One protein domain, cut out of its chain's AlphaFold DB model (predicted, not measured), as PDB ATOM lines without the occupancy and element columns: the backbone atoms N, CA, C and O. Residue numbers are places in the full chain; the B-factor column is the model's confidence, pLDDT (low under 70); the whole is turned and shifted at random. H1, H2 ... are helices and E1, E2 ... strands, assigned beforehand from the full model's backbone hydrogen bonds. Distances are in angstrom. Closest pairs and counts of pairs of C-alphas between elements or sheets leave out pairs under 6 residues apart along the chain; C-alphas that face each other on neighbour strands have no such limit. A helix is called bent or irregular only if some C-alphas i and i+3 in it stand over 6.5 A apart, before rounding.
ATOM      1  N   GLU A  45      10.738  82.748  62.676       95.94
ATOM      2  CA  GLU A  45      10.620  82.624  64.128       95.94
ATOM      3  C   GLU A  45       9.175  82.807  64.605       95.94
ATOM      4  O   GLU A  45       8.709  82.055  65.457       95.94
ATOM      5  N   LEU A  46       8.428  83.747  64.024       95.69
ATOM      6  CA  LEU A  46       7.003  83.891  64.317       95.69
ATOM      7  C   LEU A  46       6.216  82.625  63.950       95.69
ATOM      8  O   LEU A  46       5.389  82.185  64.743       95.69
ATOM      9  N   ALA A  47       6.493  82.015  62.796       97.19
ATOM     10  CA  ALA A  47       5.849  80.774  62.370       97.19
ATOM     11  C   ALA A  47       6.145  79.612  63.332       97.19
ATOM     12  O   ALA A  47       5.248  78.835  63.650       97.19
ATOM     13  N   ARG A  48       7.376  79.522  63.851       97.50
ATOM     14  CA  ARG A  48       7.743  78.552  64.897       97.50
ATOM     15  C   ARG A  48       6.942  78.768  66.176       97.50
ATOM     16  O   ARG A  48       6.331  77.824  66.659       97.50
ATOM     17  N   ASN A  49       6.880  80.010  66.656       97.69
ATOM     18  CA  ASN A  49       6.107  80.363  67.849       97.69
ATOM     19  C   ASN A  49       4.621  80.011  67.678       97.69
ATOM     20  O   ASN A  49       4.011  79.425  68.563       97.69
ATOM     21  N   ARG A  50       4.043  80.324  66.510       97.69
ATOM     22  CA  ARG A  50       2.646  79.995  66.185       97.69
ATOM     23  C   ARG A  50       2.402  78.493  66.108       97.69
ATOM     24  O   ARG A  50       1.332  78.048  66.499       97.69
ATOM     25  N   ALA A  51       3.369  77.720  65.624       97.56
ATOM     26  CA  ALA A  51       3.252  76.270  65.577       97.56
ATOM     27  C   ALA A  51       3.263  75.637  66.981       97.56
ATOM     28  O   ALA A  51       2.504  74.698  67.203       97.56
ATOM     29  N   ASP A  52       4.061  76.162  67.916       98.06
ATOM     30  CA  ASP A  52       4.048  75.722  69.322       98.06
ATOM     31  C   ASP A  52       2.707  76.059  69.993       98.06
ATOM     32  O   ASP A  52       2.051  75.190  70.560       98.06
ATOM     33  N   VAL A  53       2.261  77.309  69.841       97.94
ATOM     34  CA  VAL A  53       0.971  77.818  70.345       97.94
ATOM     35  C   VAL A  53      -0.203  77.008  69.792       97.94
ATOM     36  O   VAL A  53      -1.092  76.615  70.537       97.94
ATOM     37  N   SER A  54      -0.192  76.709  68.490       97.62
ATOM     38  CA  SER A  54      -1.238  75.910  67.849       97.62
ATOM     39  C   SER A  54      -1.264  74.473  68.361       97.62
ATOM     40  O   SER A  54      -2.348  73.923  68.518       97.62
ATOM     41  N   ALA A  55      -0.104  73.858  68.610       97.31
ATOM     42  CA  ALA A  55      -0.059  72.519  69.186       97.31
ATOM     43  C   ALA A  55      -0.615  72.519  70.617       97.31
ATOM     44  O   ALA A  55      -1.412  71.651  70.963       97.31
ATOM     45  N   ALA A  56      -0.255  73.523  71.421       97.38
ATOM     46  CA  ALA A  56      -0.768  73.660  72.778       97.38
ATOM     47  C   ALA A  56      -2.291  73.860  72.819       97.38
ATOM     48  O   ALA A  56      -2.963  73.192  73.601       97.38
ATOM     49  N   ASP A  57      -2.841  74.709  71.950       97.12
ATOM     50  CA  ASP A  57      -4.286  74.946  71.837       97.12
ATOM     51  C   ASP A  57      -5.060  73.669  71.458       97.12
ATOM     52  O   ASP A  57      -6.066  73.342  72.088       97.12
ATOM     53  N   VAL A  58      -4.561  72.892  70.489       96.88
ATOM     54  CA  VAL A  58      -5.169  71.602  70.105       96.88
ATOM     55  C   VAL A  58      -5.163  70.619  71.274       96.88
ATOM     56  O   VAL A  58      -6.179  69.978  71.540       96.88
ATOM     57  N   ILE A  59      -4.050  70.527  72.005       96.75
ATOM     58  CA  ILE A  59      -3.932  69.647  73.174       96.75
ATOM     59  C   ILE A  59      -4.906  70.073  74.281       96.75
ATOM     60  O   ILE A  59      -5.617  69.225  74.813       96.75
ATOM     61  N   CYS A  60      -4.985  71.372  74.594       95.31
ATOM     62  CA  CYS A  60      -5.921  71.892  75.598       95.31
ATOM     63  C   CYS A  60      -7.369  71.556  75.224       95.31
ATOM     64  O   CYS A  60      -8.111  71.034  76.050       95.31
ATOM     65  N   LYS A  61      -7.753  71.789  73.964       95.38
ATOM     66  CA  LYS A  61      -9.098  71.478  73.459       95.38
ATOM     67  C   LYS A  61      -9.416  69.990  73.532       95.38
ATOM     68  O   LYS A  61     -10.514  69.637  73.946       95.38
ATOM     69  N   ALA A  62      -8.474  69.122  73.167       94.81
ATOM     70  CA  ALA A  62      -8.677  67.679  73.252       94.81
ATOM     71  C   ALA A  62      -8.920  67.224  74.702       94.81
ATOM     72  O   ALA A  62      -9.837  66.446  74.953       94.81
ATOM     73  N   ILE A  63      -8.162  67.767  75.661       93.06
ATOM     74  CA  ILE A  63      -8.362  67.488  77.091       93.06
ATOM     75  C   ILE A  63      -9.718  68.027  77.568       93.06
ATOM     76  O   ILE A  63     -10.465  67.298  78.212       93.06
ATOM     77  N   GLN A  64     -10.079  69.266  77.215       91.38
ATOM     78  CA  GLN A  64     -11.377  69.854  77.576       91.38
ATOM     79  C   GLN A  64     -12.554  69.014  77.076       91.38
ATOM     80  O   GLN A  64     -13.507  68.795  77.820       91.38
ATOM     81  N   VAL A  65     -12.487  68.531  75.831       91.38
ATOM     82  CA  VAL A  65     -13.536  67.687  75.246       91.38
ATOM     83  C   VAL A  65     -13.682  66.382  76.023       91.38
ATOM     84  O   VAL A  65     -14.803  66.029  76.381       91.38
ATOM     85  N   GLU A  66     -12.584  65.690  76.331       89.31
ATOM     86  CA  GLU A  66     -12.643  64.446  77.112       89.31
ATOM     87  C   GLU A  66     -13.240  64.659  78.504       89.31
ATOM     88  O   GLU A  66     -14.090  63.880  78.933       89.31
ATOM     89  N   CYS A  67     -12.844  65.726  79.198       85.25
ATOM     90  CA  CYS A  67     -13.356  66.029  80.534       85.25
ATOM     91  C   CYS A  67     -14.824  66.463  80.525       85.25
ATOM     92  O   CYS A  67     -15.545  66.186  81.478       85.25
ATOM     93  N   ALA A  68     -15.283  67.101  79.447       86.38
ATOM     94  CA  ALA A  68     -16.693  67.432  79.266       86.38
ATOM     95  C   ALA A  68     -17.554  66.195  78.955       86.38
ATOM     96  O   ALA A  68     -18.739  66.183  79.286       86.38
ATOM     97  N   MET A  69     -16.987  65.166  78.312       86.69
ATOM     98  CA  MET A  69     -17.702  63.911  78.045       86.69
ATOM     99  C   MET A  69     -17.797  63.010  79.277       86.69
ATOM    100  O   MET A  69     -18.778  62.281  79.416       86.69
ATOM    101  N   ASP A  70     -16.786  63.040  80.146       83.06
ATOM    102  CA  ASP A  70     -16.696  62.174  81.317       83.06
ATOM    103  C   ASP A  70     -15.985  62.899  82.472       83.06
ATOM    104  O   ASP A  70     -14.752  62.971  82.530       83.06
ATOM    105  N   ALA A  71     -16.777  63.450  83.394       72.12
ATOM    106  CA  ALA A  71     -16.269  64.201  84.540       72.12
ATOM    107  C   ALA A  71     -15.434  63.325  85.495       72.12
ATOM    108  O   ALA A  71     -14.507  63.826  86.133       72.12
ATOM    109  N   ASP A  72     -15.672  62.010  85.527       74.88
ATOM    110  CA  ASP A  72     -14.900  61.080  86.360       74.88
ATOM    111  C   ASP A  72     -13.458  60.912  85.834       74.88
ATOM    112  O   ASP A  72     -12.566  60.457  86.556       74.88
ATOM    113  N   LYS A  73     -13.175  61.331  84.589       77.19
ATOM    114  CA  LYS A  73     -11.815  61.330  84.023       77.19
ATOM    115  C   LYS A  73     -10.972  62.534  84.423       77.19
ATOM    116  O   LYS A  73      -9.777  62.510  84.122       77.19
ATOM    117  N   ILE A  74     -11.511  63.565  85.075       78.25
ATOM    118  CA  ILE A  74     -10.751  64.784  85.416       78.25
ATOM    119  C   ILE A  74      -9.464  64.443  86.184       78.25
ATOM    120  O   ILE A  74      -8.379  64.880  85.792       78.25
ATOM    121  N   GLU A  75      -9.547  63.554  87.179       77.31
ATOM    122  CA  GLU A  75      -8.382  63.094  87.951       77.31
ATOM    123  C   GLU A  75      -7.293  62.450  87.078       77.31
ATOM    124  O   GLU A  75      -6.102  62.488  87.395       77.31
ATOM    125  N   SER A  76      -7.672  61.844  85.951       82.94
ATOM    126  CA  SER A  76      -6.711  61.239  85.029       82.94
ATOM    127  C   SER A  76      -5.850  62.282  84.310       82.94
ATOM    128  O   SER A  76      -4.756  61.946  83.855       82.94
ATOM    129  N   PHE A  77      -6.292  63.541  84.252       85.62
ATOM    130  CA  PHE A  77      -5.574  64.649  83.626       85.62
ATOM    131  C   PHE A  77      -4.903  65.586  84.630       85.62
ATOM    132  O   PHE A  77      -4.001  66.313  84.231       85.62
ATOM    133  N   THR A  78      -5.289  65.561  85.908       80.31
ATOM    134  CA  THR A  78      -4.800  66.510  86.927       80.31
ATOM    135  C   THR A  78      -3.798  65.904  87.912       80.31
ATOM    136  O   THR A  78      -3.119  66.623  88.640       80.31
ATOM    137  N   ARG A  79      -3.625  64.576  87.918       76.94
ATOM    138  CA  ARG A  79      -2.654  63.913  88.804       76.94
ATOM    139  C   ARG A  79      -1.207  64.192  88.397       76.94
ATOM    140  O   ARG A  79      -0.809  63.967  87.251       76.94
ATOM    141  N   ASN A  80      -0.400  64.597  89.381       77.56
ATOM    142  CA  ASN A  80       1.018  64.909  89.218       77.56
ATOM    143  C   ASN A  80       1.927  63.830  89.855       77.56
ATOM    144  O   ASN A  80       1.884  63.637  91.074       77.56
ATOM    145  N   PRO A  81       2.800  63.153  89.084       75.31
ATOM    146  CA  PRO A  81       3.710  62.129  89.608       75.31
ATOM    147  C   PRO A  81       4.793  62.673  90.540       75.31
ATOM    148  O   PRO A  81       5.370  61.915  91.314       75.31
ATOM    149  N   TRP A  82       5.073  63.971  90.489       73.25
ATOM    150  CA  TRP A  82       6.159  64.588  91.239       73.25
ATOM    151  C   TRP A  82       5.751  65.178  92.584       73.25
ATOM    152  O   TRP A  82       6.616  65.616  93.341       73.25
ATOM    153  N   LYS A  83       4.450  65.206  92.871       63.28
ATOM    154  CA  LYS A  83       3.899  65.650  94.158       63.28
ATOM    155  C   LYS A  83       3.264  64.514  94.960       63.28
ATOM    156  O   LYS A  83       2.812  64.723  96.078       63.28
ATOM    157  N   ALA A  84       3.301  63.292  94.429       50.91
ATOM    158  CA  ALA A  84       2.844  62.105  95.131       50.91
ATOM    159  C   ALA A  84       3.882  61.652  96.174       50.91
ATOM    160  O   ALA A  84       4.733  60.807  95.901       50.91
ATOM    161  N   GLY A  85       3.808  62.204  97.383       49.88
ATOM    162  CA  GLY A  85       4.234  61.472  98.574       49.88
ATOM    163  C   GLY A  85       3.069  60.660  99.157       49.88
ATOM    164  O   GLY A  85       1.935  60.718  98.671       49.88
ATOM    165  N   VAL A  86       3.329  59.927 100.237       50.41
ATOM    166  CA  VAL A  86       2.301  59.355 101.121       50.41
ATOM    167  C   VAL A  86       2.499  60.014 102.485       50.41
ATOM    168  O   VAL A  86       3.642  60.131 102.937       50.41
ATOM    169  N   ASN A  87       1.429  60.486 103.120       47.03
ATOM    170  CA  ASN A  87       1.481  60.944 104.504       47.03
ATOM    171  C   ASN A  87       1.865  59.764 105.413       47.03
ATOM    172  O   ASN A  87       1.641  58.598 105.083       47.03
ATOM    173  N   ALA A  88       2.443  60.050 106.582       42.88
ATOM    174  CA  ALA A  88       2.871  59.016 107.534       42.88
ATOM    175  C   ALA A  88       1.714  58.130 108.054       42.88
ATOM    176  O   ALA A  88       1.963  57.065 108.613       42.88
ATOM    177  N   ASP A  89       0.464  58.554 107.857       57.44
ATOM    178  CA  ASP A  89      -0.768  57.851 108.232       57.44
ATOM    179  C   ASP A  89      -1.369  56.984 107.101       57.44
ATOM    180  O   ASP A  89      -2.409  56.356 107.293       57.44
ATOM    181  N   GLY A  90      -0.730  56.932 105.925       52.28
ATOM    182  CA  GLY A  90      -1.208  56.172 104.768       52.28
ATOM    183  C   GLY A  90      -2.213  56.909 103.876       52.28
ATOM    184  O   GLY A  90      -2.597  56.363 102.837       52.28
ATOM    185  N   SER A  91      -2.608  58.140 104.214       53.19
ATOM    186  CA  SER A  91      -3.314  59.017 103.277       53.19
ATOM    187  C   SER A  91      -2.349  59.511 102.192       53.19
ATOM    188  O   SER A  91      -1.141  59.637 102.401       53.19
ATOM    189  N   LYS A  92      -2.846  59.732 100.975       50.59
ATOM    190  CA  LYS A  92      -2.035  60.345  99.913       50.59
ATOM    191  C   LYS A  92      -1.974  61.849 100.189       50.59
ATOM    192  O   LYS A  92      -2.916  62.378 100.772       50.59
ATOM    193  N   TYR A  93      -0.897  62.528  99.790       47.59
ATOM    194  CA  TYR A  93      -0.938  63.994  99.724       47.59
ATOM    195  C   TYR A  93      -2.147  64.390  98.866       47.59
ATOM    196  O   TYR A  93      -2.413  63.705  97.869       47.59
ATOM    197  N   ASP A  94      -2.839  65.473  99.222       50.84
ATOM    198  CA  ASP A  94      -3.644  66.193  98.237       50.84
ATOM    199  C   ASP A  94      -2.677  66.511  97.096       50.84
ATOM    200  O   ASP A  94      -1.646  67.162  97.303       50.84
ATOM    201  N   ALA A  95      -2.903  65.913  95.925       48.38
ATOM    202  CA  ALA A  95      -2.122  66.279  94.762       48.38
ATOM    203  C   ALA A  95      -2.306  67.790  94.630       48.38
ATOM    204  O   ALA A  95      -3.441  68.246  94.598       48.38
ATOM    205  N   ASP A  96      -1.244  68.594  94.563       52.56
ATOM    206  CA  ASP A  96      -1.470  69.895  93.942       52.56
ATOM    207  C   ASP A  96      -1.957  69.570  92.525       52.56
ATOM    208  O   ASP A  96      -1.211  68.979  91.734       52.56
ATOM    209  N   ASP A  97      -3.240  69.861  92.304       58.38
ATOM    210  CA  ASP A  97      -4.167  69.277  91.328       58.38
ATOM    211  C   ASP A  97      -3.878  69.713  89.891       58.38
ATOM    212  O   ASP A  97      -4.771  70.157  89.165       58.38
ATOM    213  N   HIS A  98      -2.617  69.648  89.467       75.12
ATOM    214  CA  HIS A  98      -2.279  69.917  88.086       75.12
ATOM    215  C   HIS A  98      -1.448  68.833  87.421       75.12
ATOM    216  O   HIS A  98      -0.318  68.514  87.809       75.12
ATOM    217  N   GLY A  99      -2.004  68.305  86.337       86.12
ATOM    218  CA  GLY A  99      -1.241  67.543  85.375       86.12
ATOM    219  C   GLY A  99      -0.489  68.482  84.456       86.12
ATOM    220  O   GLY A  99      -0.653  69.702  84.499       86.12
ATOM    221  N   TYR A 100       0.362  67.910  83.616       90.50
ATOM    222  CA  TYR A 100       1.143  68.717  82.694       90.50
ATOM    223  C   TYR A 100       1.428  68.007  81.379       90.50
ATOM    224  O   TYR A 100       1.556  66.781  81.309       90.50
ATOM    225  N   VAL A 101       1.601  68.831  80.349       94.44
ATOM    226  CA  VAL A 101       2.271  68.492  79.094       94.44
ATOM    227  C   VAL A 101       3.490  69.386  78.989       94.44
ATOM    228  O   VAL A 101       3.370  70.587  78.769       94.44
ATOM    229  N   TYR A 102       4.665  68.799  79.152       92.75
ATOM    230  CA  TYR A 102       5.952  69.463  79.021       92.75
ATOM    231  C   TYR A 102       6.536  69.157  77.641       92.75
ATOM    232  O   TYR A 102       6.607  67.995  77.235       92.75
ATOM    233  N   VAL A 103       6.976  70.191  76.929       94.31
ATOM    234  CA  VAL A 103       7.511  70.086  75.570       94.31
ATOM    235  C   VAL A 103       8.829  70.846  75.481       94.31
ATOM    236  O   VAL A 103       8.863  72.073  75.598       94.31
ATOM    237  N   ASP A 104       9.914  70.129  75.196       91.06
ATOM    238  CA  ASP A 104      11.202  70.724  74.844       91.06
ATOM    239  C   ASP A 104      11.646  70.325  73.422       91.06
ATOM    240  O   ASP A 104      10.852  69.871  72.592       91.06
ATOM    241  N   GLN A 105      12.905  70.590  73.072       90.56
ATOM    242  CA  GLN A 105      13.444  70.343  71.727       90.56
ATOM    243  C   GLN A 105      13.797  68.867  71.443       90.56
ATOM    244  O   GLN A 105      14.032  68.501  70.280       90.56
ATOM    245  N   ASN A 106      13.871  68.043  72.487       91.00
ATOM    246  CA  ASN A 106      14.408  66.685  72.498       91.00
ATOM    247  C   ASN A 106      13.424  65.646  73.047       91.00
ATOM    248  O   ASN A 106      13.577  64.464  72.734       91.00
ATOM    249  N   GLU A 107      12.441  66.053  73.840       92.12
ATOM    250  CA  GLU A 107      11.425  65.171  74.393       92.12
ATOM    251  C   GLU A 107      10.128  65.898  74.767       92.12
ATOM    252  O   GLU A 107      10.065  67.117  74.937       92.12
ATOM    253  N   VAL A 108       9.084  65.090  74.902       94.62
ATOM    254  CA  VAL A 108       7.802  65.454  75.494       94.62
ATOM    255  C   VAL A 108       7.628  64.622  76.755       94.62
ATOM    256  O   VAL A 108       7.903  63.419  76.755       94.62
ATOM    257  N   ARG A 109       7.167  65.247  77.834       92.88
ATOM    258  CA  ARG A 109       6.827  64.555  79.079       92.88
ATOM    259  C   ARG A 109       5.401  64.887  79.473       92.88
ATOM    260  O   ARG A 109       4.972  66.026  79.322       92.88
ATOM    261  N   VAL A 110       4.678  63.907  79.991       92.44
ATOM    262  CA  VAL A 110       3.305  64.100  80.460       92.44
ATOM    263  C   VAL A 110       3.094  63.438  81.811       92.44
ATOM    264  O   VAL A 110       3.723  62.421  82.121       92.44
ATOM    265  N   SER A 111       2.200  64.010  82.610       88.44
ATOM    266  CA  SER A 111       1.952  63.559  83.981       88.44
ATOM    267  C   SER A 111       1.129  62.271  84.080       88.44
ATOM    268  O   SER A 111       1.122  61.638  85.135       88.44
ATOM    269  N   SER A 112       0.442  61.859  83.005       88.75
ATOM    270  CA  SER A 112      -0.454  60.704  83.035       88.75
ATOM    271  C   SER A 112      -0.573  59.962  81.702       88.75
ATOM    272  O   SER A 112      -0.287  60.490  80.623       88.75
ATOM    273  N   TYR A 113      -1.065  58.720  81.781       91.38
ATOM    274  CA  TYR A 113      -1.384  57.919  80.602       91.38
ATOM    275  C   TYR A 113      -2.520  58.530  79.774       91.38
ATOM    276  O   TYR A 113      -2.477  58.463  78.551       91.38
ATOM    277  N   ALA A 114      -3.522  59.136  80.419       92.00
ATOM    278  CA  ALA A 114      -4.656  59.741  79.722       92.00
ATOM    279  C   ALA A 114      -4.200  60.887  78.808       92.00
ATOM    280  O   ALA A 114      -4.575  60.939  77.639       92.00
ATOM    281  N   ILE A 115      -3.287  61.733  79.293       94.06
ATOM    282  CA  ILE A 115      -2.675  62.781  78.474       94.06
ATOM    283  C   ILE A 115      -1.845  62.161  77.342       94.06
ATOM    284  O   ILE A 115      -1.974  62.572  76.191       94.06
ATOM    285  N   ALA A 116      -1.024  61.142  77.630       95.50
ATOM    286  CA  ALA A 116      -0.270  60.439  76.588       95.50
ATOM    287  C   ALA A 116      -1.192  59.875  75.495       95.50
ATOM    288  O   ALA A 116      -0.861  59.941  74.312       95.50
ATOM    289  N   LYS A 117      -2.359  59.354  75.880       95.12
ATOM    290  CA  LYS A 117      -3.347  58.802  74.955       95.12
ATOM    291  C   LYS A 117      -3.946  59.878  74.052       95.12
ATOM    292  O   LYS A 117      -3.969  59.687  72.840       95.12
ATOM    293  N   ILE A 118      -4.273  61.044  74.610       95.25
ATOM    294  CA  ILE A 118      -4.690  62.218  73.833       95.25
ATOM    295  C   ILE A 118      -3.615  62.636  72.826       95.25
ATOM    296  O   ILE A 118      -3.929  62.936  71.674       95.25
ATOM    297  N   LEU A 119      -2.338  62.619  73.219       97.44
ATOM    298  CA  LEU A 119      -1.244  62.922  72.293       97.44
ATOM    299  C   LEU A 119      -1.114  61.878  71.173       97.44
ATOM    300  O   LEU A 119      -0.824  62.247  70.038       97.44
ATOM    301  N   GLU A 120      -1.305  60.591  71.469       97.38
ATOM    302  CA  GLU A 120      -1.282  59.515  70.466       97.38
ATOM    303  C   GLU A 120      -2.436  59.678  69.467       97.38
ATOM    304  O   GLU A 120      -2.218  59.639  68.257       97.38
ATOM    305  N   GLU A 121      -3.648  59.931  69.960       95.62
ATOM    306  CA  GLU A 121      -4.863  60.078  69.148       95.62
ATOM    307  C   GLU A 121      -4.840  61.325  68.261       95.62
ATOM    308  O   GLU A 121      -5.315  61.288  67.128       95.62
ATOM    309  N   ASN A 122      -4.211  62.405  68.731       95.62
ATOM    310  CA  ASN A 122      -3.988  63.618  67.938       95.62
ATOM    311  C   ASN A 122      -2.731  63.538  67.051       95.62
ATOM    312  O   ASN A 122      -2.362  64.520  66.404       95.62
ATOM    313  N   GLY A 123      -2.058  62.382  66.999       96.81
ATOM    314  CA  GLY A 123      -0.918  62.152  66.115       96.81
ATOM    315  C   GLY A 123       0.342  62.925  66.500       96.81
ATOM    316  O   GLY A 123       1.163  63.206  65.633       96.81
ATOM    317  N   TYR A 124       0.505  63.274  67.779       97.56
ATOM    318  CA  TYR A 124       1.684  63.961  68.311       97.56
ATOM    319  C   TYR A 124       2.768  63.015  68.828       97.56
ATOM    320  O   TYR A 124       3.933  63.409  68.915       97.56
ATOM    321  N   ILE A 125       2.416  61.771  69.149       98.06
ATOM    322  CA  ILE A 125       3.359  60.713  69.525       98.06
ATOM    323  C   ILE A 125       3.007  59.408  68.812       98.06
ATOM    324  O   ILE A 125       1.862  59.179  68.437       98.06
ATOM    325  N   LYS A 126       3.999  58.531  68.635       97.88
ATOM    326  CA  LYS A 126       3.816  57.227  67.977       97.88
ATOM    327  C   LYS A 126       2.996  56.243  68.803       97.88
ATOM    328  O   LYS A 126       2.275  55.440  68.225       97.88
ATOM    329  N   SER A 127       3.185  56.239  70.123       96.81
ATOM    330  CA  SER A 127       2.375  55.426  71.023       96.81
ATOM    331  C   SER A 127       2.435  55.912  72.463       96.81
ATOM    332  O   SER A 127       3.519  56.231  72.951       96.81
ATOM    333  N   ALA A 128       1.293  55.884  73.156       94.50
ATOM    334  CA  ALA A 128       1.194  56.166  74.590       94.50
ATOM    335  C   ALA A 128       1.789  55.045  75.468       94.50
ATOM    336  O   ALA A 128       2.001  55.222  76.668       94.50
ATOM    337  N   GLY A 129       2.069  53.876  74.882       91.38
ATOM    338  CA  GLY A 129       2.499  52.690  75.611       91.38
ATOM    339  C   GLY A 129       1.338  52.000  76.333       91.38
ATOM    340  O   GLY A 129       0.194  52.025  75.881       91.38
ATOM    341  N   LYS A 130       1.637  51.332  77.451       88.44
ATOM    342  CA  LYS A 130       0.645  50.581  78.233       88.44
ATOM    343  C   LYS A 130       0.165  51.397  79.426       88.44
ATOM    344  O   LYS A 130       0.989  51.948  80.156       88.44
ATOM    345  N   ASN A 131      -1.143  51.376  79.664       85.75
ATOM    346  CA  ASN A 131      -1.700  51.839  80.926       85.75
ATOM    347  C   ASN A 131      -1.309  50.853  82.035       85.75
ATOM    348  O   ASN A 131      -1.693  49.686  81.976       85.75
ATOM    349  N   THR A 132      -0.521  51.302  83.014       78.31
ATOM    350  CA  THR A 132      -0.144  50.477  84.173       78.31
ATOM    351  C   THR A 132      -0.941  50.813  85.432       78.31
ATOM    352  O   THR A 132      -0.767  50.142  86.438       78.31
ATOM    353  N   GLY A 133      -1.814  51.829  85.395       72.81
ATOM    354  CA  GLY A 133      -2.567  52.309  86.562       72.81
ATOM    355  C   GLY A 133      -1.747  53.123  87.576       72.81
ATOM    356  O   GLY A 133      -2.322  53.741  88.471       72.81
ATOM    357  N   ASP A 134      -0.421  53.169  87.423       71.00
ATOM    358  CA  ASP A 134       0.481  53.902  88.314       71.00
ATOM    359  C   ASP A 134       0.481  55.410  88.029       71.00
ATOM    360  O   ASP A 134       0.432  55.840  86.871       71.00
ATOM    361  N   ILE A 135       0.653  56.216  89.086       75.44
ATOM    362  CA  ILE A 135       1.026  57.628  88.932       75.44
ATOM    363  C   ILE A 135       2.504  57.678  88.562       75.44
ATOM    364  O   ILE A 135       3.367  57.403  89.395       75.44
ATOM    365  N   LYS A 136       2.806  58.018  87.315       81.62
ATOM    366  CA  LYS A 136       4.182  58.196  86.850       81.62
ATOM    367  C   LYS A 136       4.232  59.147  85.670       81.62
ATOM    368  O   LYS A 136       3.270  59.269  84.918       81.62
ATOM    369  N   GLU A 137       5.392  59.756  85.484       86.25
ATOM    370  CA  GLU A 137       5.672  60.550  84.296       86.25
ATOM    371  C   GLU A 137       5.909  59.639  83.084       86.25
ATOM    372  O   GLU A 137       6.686  58.679  83.146       86.25
ATOM    373  N   TYR A 138       5.273  59.968  81.962       90.38
ATOM    374  CA  TYR A 138       5.492  59.319  80.673       90.38
ATOM    375  C   TYR A 138       6.389  60.218  79.823       90.38
ATOM    376  O   TYR A 138       6.096  61.398  79.640       90.38
ATOM    377  N   LYS A 139       7.493  59.659  79.319       93.00
ATOM    378  CA  LYS A 139       8.515  60.380  78.547       93.00
ATOM    379  C   LYS A 139       8.573  59.850  77.123       93.00
ATOM    380  O   LYS A 139       8.683  58.641  76.918       93.00
ATOM    381  N   PHE A 140       8.581  60.764  76.165       94.50
ATOM    382  CA  PHE A 140       8.670  60.477  74.741       94.50
ATOM    383  C   PHE A 140       9.859  61.231  74.169       94.50
ATOM    384  O   PHE A 140       9.856  62.458  74.102       94.50
ATOM    385  N   LYS A 141      10.892  60.500  73.755       95.00
ATOM    386  CA  LYS A 141      12.033  61.089  73.054       95.00
ATOM    387  C   LYS A 141      11.597  61.621  71.692       95.00
ATOM    388  O   LYS A 141      10.597  61.188  71.127       95.00
ATOM    389  N   LYS A 142      12.391  62.521  71.117       94.56
ATOM    390  CA  LYS A 142      12.129  63.159  69.820       94.56
ATOM    391  C   LYS A 142      11.771  62.189  68.695       94.56
ATOM    392  O   LYS A 142      10.941  62.523  67.859       94.56
ATOM    393  N   ASP A 143      12.387  61.012  68.651       96.44
ATOM    394  CA  ASP A 143      12.097  59.977  67.654       96.44
ATOM    395  C   ASP A 143      10.747  59.278  67.880       96.44
ATOM    396  O   ASP A 143      10.217  58.651  66.960       96.44
ATOM    397  N   GLN A 144      10.178  59.396  69.077       97.06
ATOM    398  CA  GLN A 144       8.845  58.923  69.448       97.06
ATOM    399  C   GLN A 144       7.768  60.000  69.239       97.06
ATOM    400  O   GLN A 144       6.592  59.653  69.136       97.06
ATOM    401  N   CYS A 145       8.154  61.275  69.130       96.88
ATOM    402  CA  CYS A 145       7.256  62.390  68.834       96.88
ATOM    403  C   CYS A 145       7.044  62.575  67.323       96.88
ATOM    404  O   CYS A 145       7.947  62.393  66.506       96.88
ATOM    405  N   ILE A 146       5.845  63.010  66.950       96.31
ATOM    406  CA  ILE A 146       5.439  63.345  65.585       96.31
ATOM    407  C   ILE A 146       5.100  64.839  65.573       96.31
ATOM    408  O   ILE A 146       3.997  65.268  65.885       96.31
ATOM    409  N   GLY A 147       6.096  65.675  65.282       90.25
ATOM    410  CA  GLY A 147       5.914  67.125  65.140       90.25
ATOM    411  C   GLY A 147       5.698  67.925  66.434       90.25
ATOM    412  O   GLY A 147       5.882  69.145  66.386       90.25
ATOM    413  N   LEU A 148       5.383  67.274  67.563       95.88
ATOM    414  CA  LEU A 148       5.310  67.884  68.895       95.88
ATOM    415  C   LEU A 148       6.699  67.955  69.539       95.88
ATOM    416  O   LEU A 148       7.128  67.056  70.257       95.88
ATOM    417  N   ILE A 149       7.410  69.031  69.225       95.31
ATOM    418  CA  ILE A 149       8.655  69.468  69.866       95.31
ATOM    419  C   ILE A 149       8.639  70.994  69.903       95.31
ATOM    420  O   ILE A 149       8.017  71.605  69.034       95.31
ATOM    421  N   CYS A 150       9.350  71.612  70.843       95.38
ATOM    422  CA  CYS A 150       9.454  73.068  70.901       95.38
ATOM    423  C   CYS A 150      10.172  73.599  69.650       95.38
ATOM    424  O   CYS A 150      11.320  73.235  69.366       95.38
ATOM    425  N   LYS A 151       9.494  74.461  68.886       96.62
ATOM    426  CA  LYS A 151       9.986  75.013  67.618       96.62
ATOM    427  C   LYS A 151      10.605  76.390  67.789       96.62
ATOM    428  O   LYS A 151      11.508  76.715  67.011       96.62
ATOM    429  N   SER A 152      10.141  77.186  68.754       95.94
ATOM    430  CA  SER A 152      10.752  78.473  69.105       95.94
ATOM    431  C   SER A 152      12.250  78.316  69.393       95.94
ATOM    432  O   SER A 152      12.709  77.322  69.963       95.94
ATOM    433  N   ARG A 153      13.028  79.316  68.976       91.94
ATOM    434  CA  ARG A 153      14.475  79.426  69.226       91.94
ATOM    435  C   ARG A 153      14.877  80.747  69.874       91.94
ATOM    436  O   ARG A 153      16.069  80.965  70.111       91.94
ATOM    437  N   LYS A 154      13.929  81.653  70.114       91.06
ATOM    438  CA  LYS A 154      14.191  82.969  70.707       91.06
ATOM    439  C   LYS A 154      13.333  83.246  71.930       91.06
ATOM    440  O   LYS A 154      13.894  83.569  72.967       91.06
ATOM    441  N   LYS A 155      12.005  83.164  71.800       91.12
ATOM    442  CA  LYS A 155      11.082  83.601  72.862       91.12
ATOM    443  C   LYS A 155      11.046  82.613  74.025       91.12
ATOM    444  O   LYS A 155      11.136  83.023  75.172       91.12
ATOM    445  N   TRP A 156      11.000  81.328  73.701       92.62
ATOM    446  CA  TRP A 156      11.143  80.216  74.638       92.62
ATOM    447  C   TRP A 156      11.943  79.073  73.998       92.62
ATOM    448  O   TRP A 156      12.103  79.024  72.775       92.62
ATOM    449  N   TYR A 157      12.485  78.186  74.825       90.81
ATOM    450  CA  TYR A 157      13.227  76.977  74.437       90.81
ATOM    451  C   TYR A 157      12.509  75.689  74.850       90.81
ATOM    452  O   TYR A 157      12.806  74.621  74.312       90.81
ATOM    453  N   ARG A 158      11.541  75.820  75.755       91.50
ATOM    454  CA  ARG A 158      10.578  74.807  76.172       91.50
ATOM    455  C   ARG A 158       9.326  75.497  76.697       91.50
ATOM    456  O   ARG A 158       9.392  76.663  77.102       91.50
ATOM    457  N   PHE A 159       8.222  74.770  76.713       93.19
ATOM    458  CA  PHE A 159       6.970  75.222  77.305       93.19
ATOM    459  C   PHE A 159       6.253  74.068  78.002       93.19
ATOM    460  O   PHE A 159       6.518  72.893  77.740       93.19
ATOM    461  N   GLN A 160       5.344  74.420  78.898       92.94
ATOM    462  CA  GLN A 160       4.522  73.510  79.667       92.94
ATOM    463  C   GLN A 160       3.085  74.021  79.672       92.94
ATOM    464  O   GLN A 160       2.833  75.213  79.850       92.94
ATOM    465  N   ILE A 161       2.153  73.101  79.458       94.25
ATOM    466  CA  ILE A 161       0.724  73.303  79.675       94.25
ATOM    467  C   ILE A 161       0.417  72.655  81.015       94.25
ATOM    468  O   ILE A 161       0.650  71.455  81.160       94.25
ATOM    469  N   ASN A 162      -0.091  73.424  81.966       90.25
ATOM    470  CA  ASN A 162      -0.553  72.926  83.254       90.25
ATOM    471  C   ASN A 162      -2.066  72.760  83.193       90.25
ATOM    472  O   ASN A 162      -2.779  73.689  82.819       90.25
ATOM    473  N   ILE A 163      -2.546  71.575  83.546       89.88
ATOM    474  CA  ILE A 163      -3.964  71.226  83.571       89.88
ATOM    475  C   ILE A 163      -4.400  71.218  85.024       89.88
ATOM    476  O   ILE A 163      -4.260  70.196  85.683       89.88
ATOM    477  N   ASN A 164      -4.877  72.352  85.520       84.69
ATOM    478  CA  ASN A 164      -5.305  72.523  86.902       84.69
ATOM    479  C   ASN A 164      -6.784  72.162  87.041       84.69
ATOM    480  O   ASN A 164      -7.575  72.520  86.174       84.69
ATOM    481  N   TYR A 165      -7.175  71.545  88.149       79.38
ATOM    482  CA  TYR A 165      -8.579  71.462  88.547       79.38
ATOM    483  C   TYR A 165      -8.847  72.458  89.672       79.38
ATOM    484  O   TYR A 165      -8.210  72.394  90.721       79.38
ATOM    485  N   ARG A 166      -9.734  73.427  89.435       72.69
ATOM    486  CA  ARG A 166     -10.125  74.448  90.420       72.69
ATOM    487  C   ARG A 166     -11.610  74.737  90.262       72.69
ATOM    488  O   ARG A 166     -12.123  74.708  89.154       72.69
ATOM    489  N   ASP A 167     -12.301  74.965  91.373       70.88
ATOM    490  CA  ASP A 167     -13.707  75.393  91.386       70.88
ATOM    491  C   ASP A 167     -14.685  74.491  90.598       70.88
ATOM    492  O   ASP A 167     -15.747  74.933  90.167       70.88
ATOM    493  N   GLY A 168     -14.361  73.200  90.445       71.19
ATOM    494  CA  GLY A 168     -15.190  72.242  89.705       71.19
ATOM    495  C   GLY A 168     -14.938  72.203  88.195       71.19
ATOM    496  O   GLY A 168     -15.600  71.440  87.494       71.19
ATOM    497  N   GLU A 169     -13.974  72.976  87.689       78.25
ATOM    498  CA  GLU A 169     -13.626  73.053  86.271       78.25
ATOM    499  C   GLU A 169     -12.118  72.879  86.033       78.25
ATOM    500  O   GLU A 169     -11.277  72.982  86.933       78.25
ATOM    501  N   ILE A 170     -11.762  72.578  84.783       84.44
ATOM    502  CA  ILE A 170     -10.362  72.500  84.365       84.44
ATOM    503  C   ILE A 170      -9.894  73.863  83.870       84.44
ATOM    504  O   ILE A 170     -10.434  74.416  82.913       84.44
ATOM    505  N   HIS A 171      -8.805  74.338  84.463       87.19
ATOM    506  CA  HIS A 171      -8.126  75.574  84.113       87.19
ATOM    507  C   HIS A 171      -6.735  75.288  83.550       87.19
ATOM    508  O   HIS A 171      -5.925  74.582  84.155       87.19
ATOM    509  N   PHE A 172      -6.426  75.889  82.404       91.88
ATOM    510  CA  PHE A 172      -5.106  75.784  81.793       91.88
ATOM    511  C   PHE A 172      -4.261  77.000  82.154       91.88
ATOM    512  O   PHE A 172      -4.643  78.128  81.847       91.88
ATOM    513  N   THR A 173      -3.103  76.763  82.767       91.31
ATOM    514  CA  THR A 173      -2.052  77.779  82.916       91.31
ATOM    515  C   THR A 173      -0.832  77.357  82.115       91.31
ATOM    516  O   THR A 173      -0.655  76.179  81.792       91.31
ATOM    517  N   TYR A 174       0.008  78.317  81.749       92.44
ATOM    518  CA  TYR A 174       1.134  78.058  80.863       92.44
ATOM    519  C   TYR A 174       2.444  78.537  81.462       92.44
ATOM    520  O   TYR A 174       2.545  79.636  82.002       92.44
ATOM    521  N   SER A 175       3.483  77.734  81.283       89.69
ATOM    522  CA  SER A 175       4.831  78.079  81.719       89.69
ATOM    523  C   SER A 175       5.806  77.898  80.570       89.69
ATOM    524  O   SER A 175       5.655  77.005  79.739       89.69
ATOM    525  N   ALA A 176       6.834  78.729  80.502       91.75
ATOM    526  CA  ALA A 176       7.879  78.610  79.501       91.75
ATOM    527  C   ALA A 176       9.229  79.036  80.069       91.75
ATOM    528  O   ALA A 176       9.325  79.714  81.090       91.75
ATOM    529  N   ASN A 177      10.296  78.633  79.390       89.25
ATOM    530  CA  ASN A 177      11.647  79.054  79.736       89.25
ATOM    531  C   ASN A 177      12.340  79.661  78.525       89.25
ATOM    532  O   ASN A 177      12.335  79.081  77.436       89.25
ATOM    533  N   SER A 178      12.972  80.818  78.720       88.75
ATOM    534  CA  SER A 178      13.963  81.323  77.776       88.75
ATOM    535  C   SER A 178      15.230  80.465  77.820       88.75
ATOM    536  O   SER A 178      15.413  79.621  78.698       88.75
ATOM    537  N   LYS A 179      16.157  80.720  76.891       86.00
ATOM    538  CA  LYS A 179      17.471  80.063  76.886       86.00
ATOM    539  C   LYS A 179      18.239  80.261  78.196       86.00
ATOM    540  O   LYS A 179      18.989  79.379  78.603       86.00
ATOM    541  N   ASP A 180      18.103  81.428  78.817       82.19
ATOM    542  CA  ASP A 180      18.793  81.732  80.068       82.19
ATOM    543  C   ASP A 180      18.065  81.109  81.262       82.19
ATOM    544  O   ASP A 180      18.724  80.585  82.161       82.19
ATOM    545  N   GLY A 181      16.731  81.039  81.203       77.94
ATOM    546  CA  GLY A 181      15.911  80.284  82.150       77.94
ATOM    547  C   GLY A 181      16.276  78.795  82.221       77.94
ATOM    548  O   GLY A 181      16.232  78.210  83.299       77.94
ATOM    549  N   GLU A 182      16.713  78.180  81.115       75.94
ATOM    550  CA  GLU A 182      17.144  76.769  81.105       75.94
ATOM    551  C   GLU A 182      18.301  76.476  82.068       75.94
ATOM    552  O   GLU A 182      18.411  75.361  82.565       75.94
ATOM    553  N   ARG A 183      19.155  77.458  82.386       74.62
ATOM    554  CA  ARG A 183      20.320  77.247  83.270       74.62
ATOM    555  C   ARG A 183      19.935  76.900  84.707       74.62
ATOM    556  O   ARG A 183      20.760  76.368  85.443       74.62
ATOM    557  N   TYR A 184      18.706  77.224  85.094       69.50
ATOM    558  CA  TYR A 184      18.165  76.973  86.426       69.50
ATOM    559  C   TYR A 184      17.453  75.624  86.524       69.50
ATOM    560  O   TYR A 184      17.026  75.241  87.609       69.50
ATOM    561  N   ASN A 185      17.349  74.899  85.408       69.19
ATOM    562  CA  ASN A 185      16.598  73.663  85.307       69.19
ATOM    563  C   ASN A 185      17.510  72.509  84.892       69.19
ATOM    564  O   ASN A 185      18.307  72.617  83.961       69.19
ATOM    565  N   THR A 186      17.395  71.378  85.581       64.31
ATOM    566  CA  THR A 186      18.147  70.158  85.273       64.31
ATOM    567  C   THR A 186      17.221  69.062  84.760       64.31
ATOM    568  O   THR A 186      16.024  69.011  85.053       64.31
ATOM    569  N   SER A 187      17.767  68.166  83.938       59.09
ATOM    570  CA  SER A 187      17.020  67.028  83.405       59.09
ATOM    571  C   SER A 187      16.490  66.147  84.542       59.09
ATOM    572  O   SER A 187      17.268  65.716  85.390       59.09
ATOM    573  N   GLY A 188      15.193  65.828  84.526       57.88
ATOM    574  CA  GLY A 188      14.565  64.964  85.533       57.88
ATOM    575  C   GLY A 188      14.120  65.654  86.827       57.88
ATOM    576  O   GLY A 188      13.768  64.951  87.768       57.88
ATOM    577  N   GLN A 189      14.116  66.988  86.885       60.31
ATOM    578  CA  GLN A 189      13.498  67.736  87.986       60.31
ATOM    579  C   GLN A 189      11.967  67.680  87.946       60.31
ATOM    580  O   GLN A 189      11.369  67.657  86.867       60.31
ATOM    581  N   SER A 190      11.350  67.694  89.133       55.75
ATOM    582  CA  SER A 190       9.897  67.784  89.315       55.75
ATOM    583  C   SER A 190       9.333  69.100  88.788       55.75
ATOM    584  O   SER A 190      10.035  70.110  88.770       55.75
ATOM    585  N   SER A 191       8.044  69.146  88.430       55.22
ATOM    586  CA  SER A 191       7.394  70.415  88.048       55.22
ATOM    587  C   SER A 191       7.487  71.475  89.156       55.22
ATOM    588  O   SER A 191       7.681  72.641  88.858       55.22
ATOM    589  N   GLY A 192       7.469  71.070  90.434       51.62
ATOM    590  CA  GLY A 192       7.617  71.977  91.582       51.62
ATOM    591  C   GLY A 192       9.034  72.509  91.844       51.62
ATOM    592  O   GLY A 192       9.193  73.402  92.666       51.62
ATOM    593  N   THR A 193      10.064  71.963  91.189       57.88
ATOM    594  CA  THR A 193      11.455  72.462  91.275       57.88
ATOM    595  C   THR A 193      11.961  73.032  89.954       57.88
ATOM    596  O   THR A 193      13.017  73.662  89.934       57.88
ATOM    597  N   ASN A 194      11.207  72.839  88.865       62.78
ATOM    598  CA  ASN A 194      11.456  73.525  87.611       62.78
ATOM    599  C   ASN A 194      11.030  74.980  87.757       62.78
ATOM    600  O   ASN A 194       9.859  75.296  87.920       62.78
ATOM    601  N   LEU A 195      12.009  75.859  87.673       68.25
ATOM    602  CA  LEU A 195      11.819  77.290  87.701       68.25
ATOM    603  C   LEU A 195      11.461  77.776  86.299       68.25
ATOM    604  O   LEU A 195      12.202  77.528  85.343       68.25
ATOM    605  N   HIS A 196      10.348  78.484  86.163       76.00
ATOM    606  CA  HIS A 196       9.884  79.035  84.894       76.00
ATOM    607  C   HIS A 196      10.323  80.488  84.721       76.00
ATOM    608  O   HIS A 196      10.450  81.239  85.683       76.00
ATOM    609  N   ASP A 197      10.596  80.886  83.484       86.81
ATOM    610  CA  ASP A 197      10.927  82.271  83.150       86.81
ATOM    611  C   ASP A 197       9.610  83.042  83.016       86.81
ATOM    612  O   ASP A 197       8.800  82.729  82.136       86.81
ATOM    613  N   GLN A 198       9.364  83.998  83.918       84.75
ATOM    614  CA  GLN A 198       8.084  84.708  83.988       84.75
ATOM    615  C   GLN A 198       7.784  85.409  82.664       84.75
ATOM    616  O   GLN A 198       6.702  85.246  82.097       84.75
ATOM    617  N   ARG A 199       8.767  86.125  82.112       87.25
ATOM    618  CA  ARG A 199       8.590  86.858  80.862       87.25
ATOM    619  C   ARG A 199       8.303  85.922  79.690       87.25
ATOM    620  O   ARG A 199       7.445  86.219  78.858       87.25
ATOM    621  N   ALA A 200       9.021  84.806  79.579       91.19
ATOM    622  CA  ALA A 200       8.769  83.821  78.529       91.19
ATOM    623  C   ALA A 200       7.372  83.200  78.675       91.19
ATOM    624  O   ALA A 200       6.682  83.018  77.668       91.19
ATOM    625  N   SER A 201       6.956  82.919  79.913       91.69
ATOM    626  CA  SER A 201       5.647  82.350  80.251       91.69
ATOM    627  C   SER A 201       4.513  83.297  79.868       91.69
ATOM    628  O   SER A 201       3.615  82.895  79.134       91.69
ATOM    629  N   GLU A 202       4.601  84.576  80.239       91.88
ATOM    630  CA  GLU A 202       3.630  85.619  79.867       91.88
ATOM    631  C   GLU A 202       3.508  85.784  78.349       91.88
ATOM    632  O   GLU A 202       2.406  85.892  77.807       91.88
ATOM    633  N   ILE A 203       4.635  85.768  77.632       94.06
ATOM    634  CA  ILE A 203       4.626  85.876  76.171       94.06
ATOM    635  C   ILE A 203       3.955  84.651  75.537       94.06
ATOM    636  O   ILE A 203       3.209  84.807  74.570       94.06
ATOM    637  N   PHE A 204       4.240  83.444  76.030       95.69
ATOM    638  CA  PHE A 204       3.647  82.214  75.511       95.69
ATOM    639  C   PHE A 204       2.143  82.144  75.813       95.69
ATOM    640  O   PHE A 204       1.344  81.985  74.886       95.69
ATOM    641  N   ALA A 205       1.759  82.363  77.072       95.12
ATOM    642  CA  ALA A 205       0.373  82.400  77.530       95.12
ATOM    643  C   ALA A 205      -0.448  83.446  76.762       95.12
ATOM    644  O   ALA A 205      -1.503  83.133  76.208       95.12
ATOM    645  N   GLY A 206       0.092  84.659  76.604       96.12
ATOM    646  CA  GLY A 206      -0.555  85.732  75.852       96.12
ATOM    647  C   GLY A 206      -0.725  85.434  74.358       96.12
ATOM    648  O   GLY A 206      -1.637  85.966  73.729       96.12
ATOM    649  N   MET A 207       0.109  84.572  73.759       96.50
ATOM    650  CA  MET A 207      -0.090  84.140  72.369       96.50
ATOM    651  C   MET A 207      -1.190  83.092  72.202       96.50
ATOM    652  O   MET A 207      -1.800  83.059  71.131       96.50
ATOM    653  N   ILE A 208      -1.395  82.240  73.210       94.62
ATOM    654  CA  ILE A 208      -2.501  81.273  73.258       94.62
ATOM    655  C   ILE A 208      -3.814  81.976  73.626       94.62
ATOM    656  O   ILE A 208      -4.867  81.596  73.123       94.62
ATOM    657  N   GLY A 209      -3.742  83.035  74.436       93.88
ATOM    658  CA  GLY A 209      -4.906  83.719  74.996       93.88
ATOM    659  C   GLY A 209      -5.304  83.191  76.376       93.88
ATOM    660  O   GLY A 209      -6.488  83.187  76.690       93.88
ATOM    661  N   GLY A 210      -4.337  82.735  77.177       91.94
ATOM    662  CA  GLY A 210      -4.563  82.314  78.561       91.94
ATOM    663  C   GLY A 210      -3.546  82.913  79.530       91.94
ATOM    664  O   GLY A 210      -2.920  83.931  79.230       91.94
ATOM    665  N   GLU A 211      -3.383  82.282  80.691       91.69
ATOM    666  CA  GLU A 211      -2.654  82.854  81.829       91.69
ATOM    667  C   GLU A 211      -1.314  82.155  82.080       91.69
ATOM    668  O   GLU A 211      -1.177  80.940  81.904       91.69
ATOM    669  N   ALA A 212      -0.305  82.939  82.463       88.38
ATOM    670  CA  ALA A 212       0.978  82.397  82.887       88.38
ATOM    671  C   ALA A 212       0.836  81.738  84.266       88.38
ATOM    672  O   ALA A 212       0.051  82.189  85.094       88.38
ATOM    673  N   ASP A 213       1.574  80.658  84.500       81.06
ATOM    674  CA  ASP A 213       1.565  79.984  85.795       81.06
ATOM    675  C   ASP A 213       2.496  80.678  86.798       81.06
ATOM    676  O   ASP A 213       3.696  80.813  86.551       81.06
ATOM    677  N   ASP A 214       1.948  81.057  87.951       64.75
ATOM    678  CA  ASP A 214       2.654  81.844  88.972       64.75
ATOM    679  C   ASP A 214       3.335  80.982  90.055       64.75
ATOM    680  O   ASP A 214       4.023  81.501  90.935       64.75
ATOM    681  N   ILE A 215       3.147  79.655  90.029       56.06
ATOM    682  CA  ILE A 215       3.457  78.775  91.172       56.06
ATOM    683  C   ILE A 215       4.969  78.531  91.337       56.06
ATOM    684  O   ILE A 215       5.429  78.266  92.448       56.06
ATOM    685  N   VAL A 216       5.768  78.647  90.267       55.31
ATOM    686  CA  VAL A 216       7.224  78.386  90.300       55.31
ATOM    687  C   VAL A 216       7.991  79.300  89.329       55.31
ATOM    688  O   VAL A 216       8.804  78.840  88.525       55.31
ATOM    689  N   SER A 217       7.728  80.609  89.347       57.62
ATOM    690  CA  SER A 217       8.403  81.556  88.450       57.62
ATOM    691  C   SER A 217       9.668  82.168  89.063       57.62
ATOM    692  O   SER A 217       9.726  82.497  90.248       57.62
ATOM    693  N   LEU A 218      10.716  82.325  88.246       54.97
ATOM    694  CA  LEU A 218      11.889  83.137  88.560       54.97
ATOM    695  C   LEU A 218      11.490  84.609  88.468       54.97
ATOM    696  O   LEU A 218      11.318  85.121  87.356       54.97
ATOM    697  N   PRO A 219      11.381  85.331  89.596       47.66
ATOM    698  CA  PRO A 219      11.041  86.736  89.534       47.66
ATOM    699  C   PRO A 219      12.229  87.466  88.900       47.66
ATOM    700  O   PRO A 219      13.341  87.390  89.429       47.66
TER     701      PRO A 219
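AT A GLANCE: This is residues 45 to 219 of the 221 residues of the protein "Prepilin-type N-terminal cleavage/methylation domain-containing protein" of Ruminococcus flavefaciens (UniProt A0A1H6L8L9). A twisted antiparallel sheet of five strands has helices packed over one face, in two layers: the long helix H1 runs along the sheet, with H2 folding back from its last residues, H3 towards one edge and H5 over the other edge. A loop of residues 79 to 97 reaches away from this body, to Asp 89, and H1 reaches the other way, to Glu 45. The printed part has 175 residues, in the order H1 H2 E1 E2 H3 E3 E4 E5 H4 H5, and the sheet runs E3 E2 E1 E4 E5. The class is mixed, helices and strands; the whole is compact, with a radius of gyration of the C-alphas of 15.3 A and spans of 48 by 35 by 31 A.

HOW THE PARTS SIT: The sheet, twisted with C-alphas up to 4.2 A off its best plane, has edge strands E3, residues 138 to 141, and E5, residues 169 to 177. Its inner strands are E2, residues 107 to 110, E1, residues 98 to 103, and E4, residues 158 to 166. Within hydrogen-bond range are N 140 and O 108 of E3 and E2, 2.8 A, N 102 and O 109 of E1 and E2, 2.8 A, N 163 and O 99 of E4 and E1, 2.8 A, and N 160 and O 175 of E4 and E5, 2.7 A. E1 and E2 form a hairpin, as do E4 and E5. H1, residues 45 to 69, is the hub, at a height of 9.7 A over the sheet, over E4 and along the strands at 26 degrees on the local plane. H3, residues 113 to 121, lies over E2 on the same face; H1 touches it with residues 59 to 63 alone, closest C-alphas Ala 62 and Ile 118, 6.8 A, at a steep tilt of 63 degrees. H5, residues 198 to 208, lies over E5 on the same face, and H1 touches it with residues 50 to 57 alone, closest C-alphas Val 53 and Ile 208, 5.7 A. H2, residues 71 to 78, is irregular, with C-alphas 72 and 75 7.0 A apart; it forms a helical hairpin with H1, closest C-alphas Cys 67 and Ile 74, 5.7 A. H4, residues 181 to 184, only grazes the sheet. Every O i to N i+4 pair is within range in H1, H3 and H5; H2 has 1 of 4, with 3 of 5 O i to N i+3 pairs, and H4 is too short for an O i to N i+4 pair.

IN THESE COORDINATES: E4 measures 25.1 A from first to last C-alpha and E5 26.8 A. H1 measures 36.7 A, from C-alpha 45 at (10.620, 82.624, 64.128), and H5 15.5 A, to C-alpha 208 at (-2.501, 81.273, 73.258).

THE WHOLE: The C-alphas farthest apart are those of Glu 45 and Asp 89, 51.9 A. The printed part has no cut; the links H2 to E1, H3 to E3, E3 to E4 and H4 to H5 are long. Mean pLDDT of the printed part is 83.2, and residues 83 to 97, 184 to 195 and 214 to 219 are under 70.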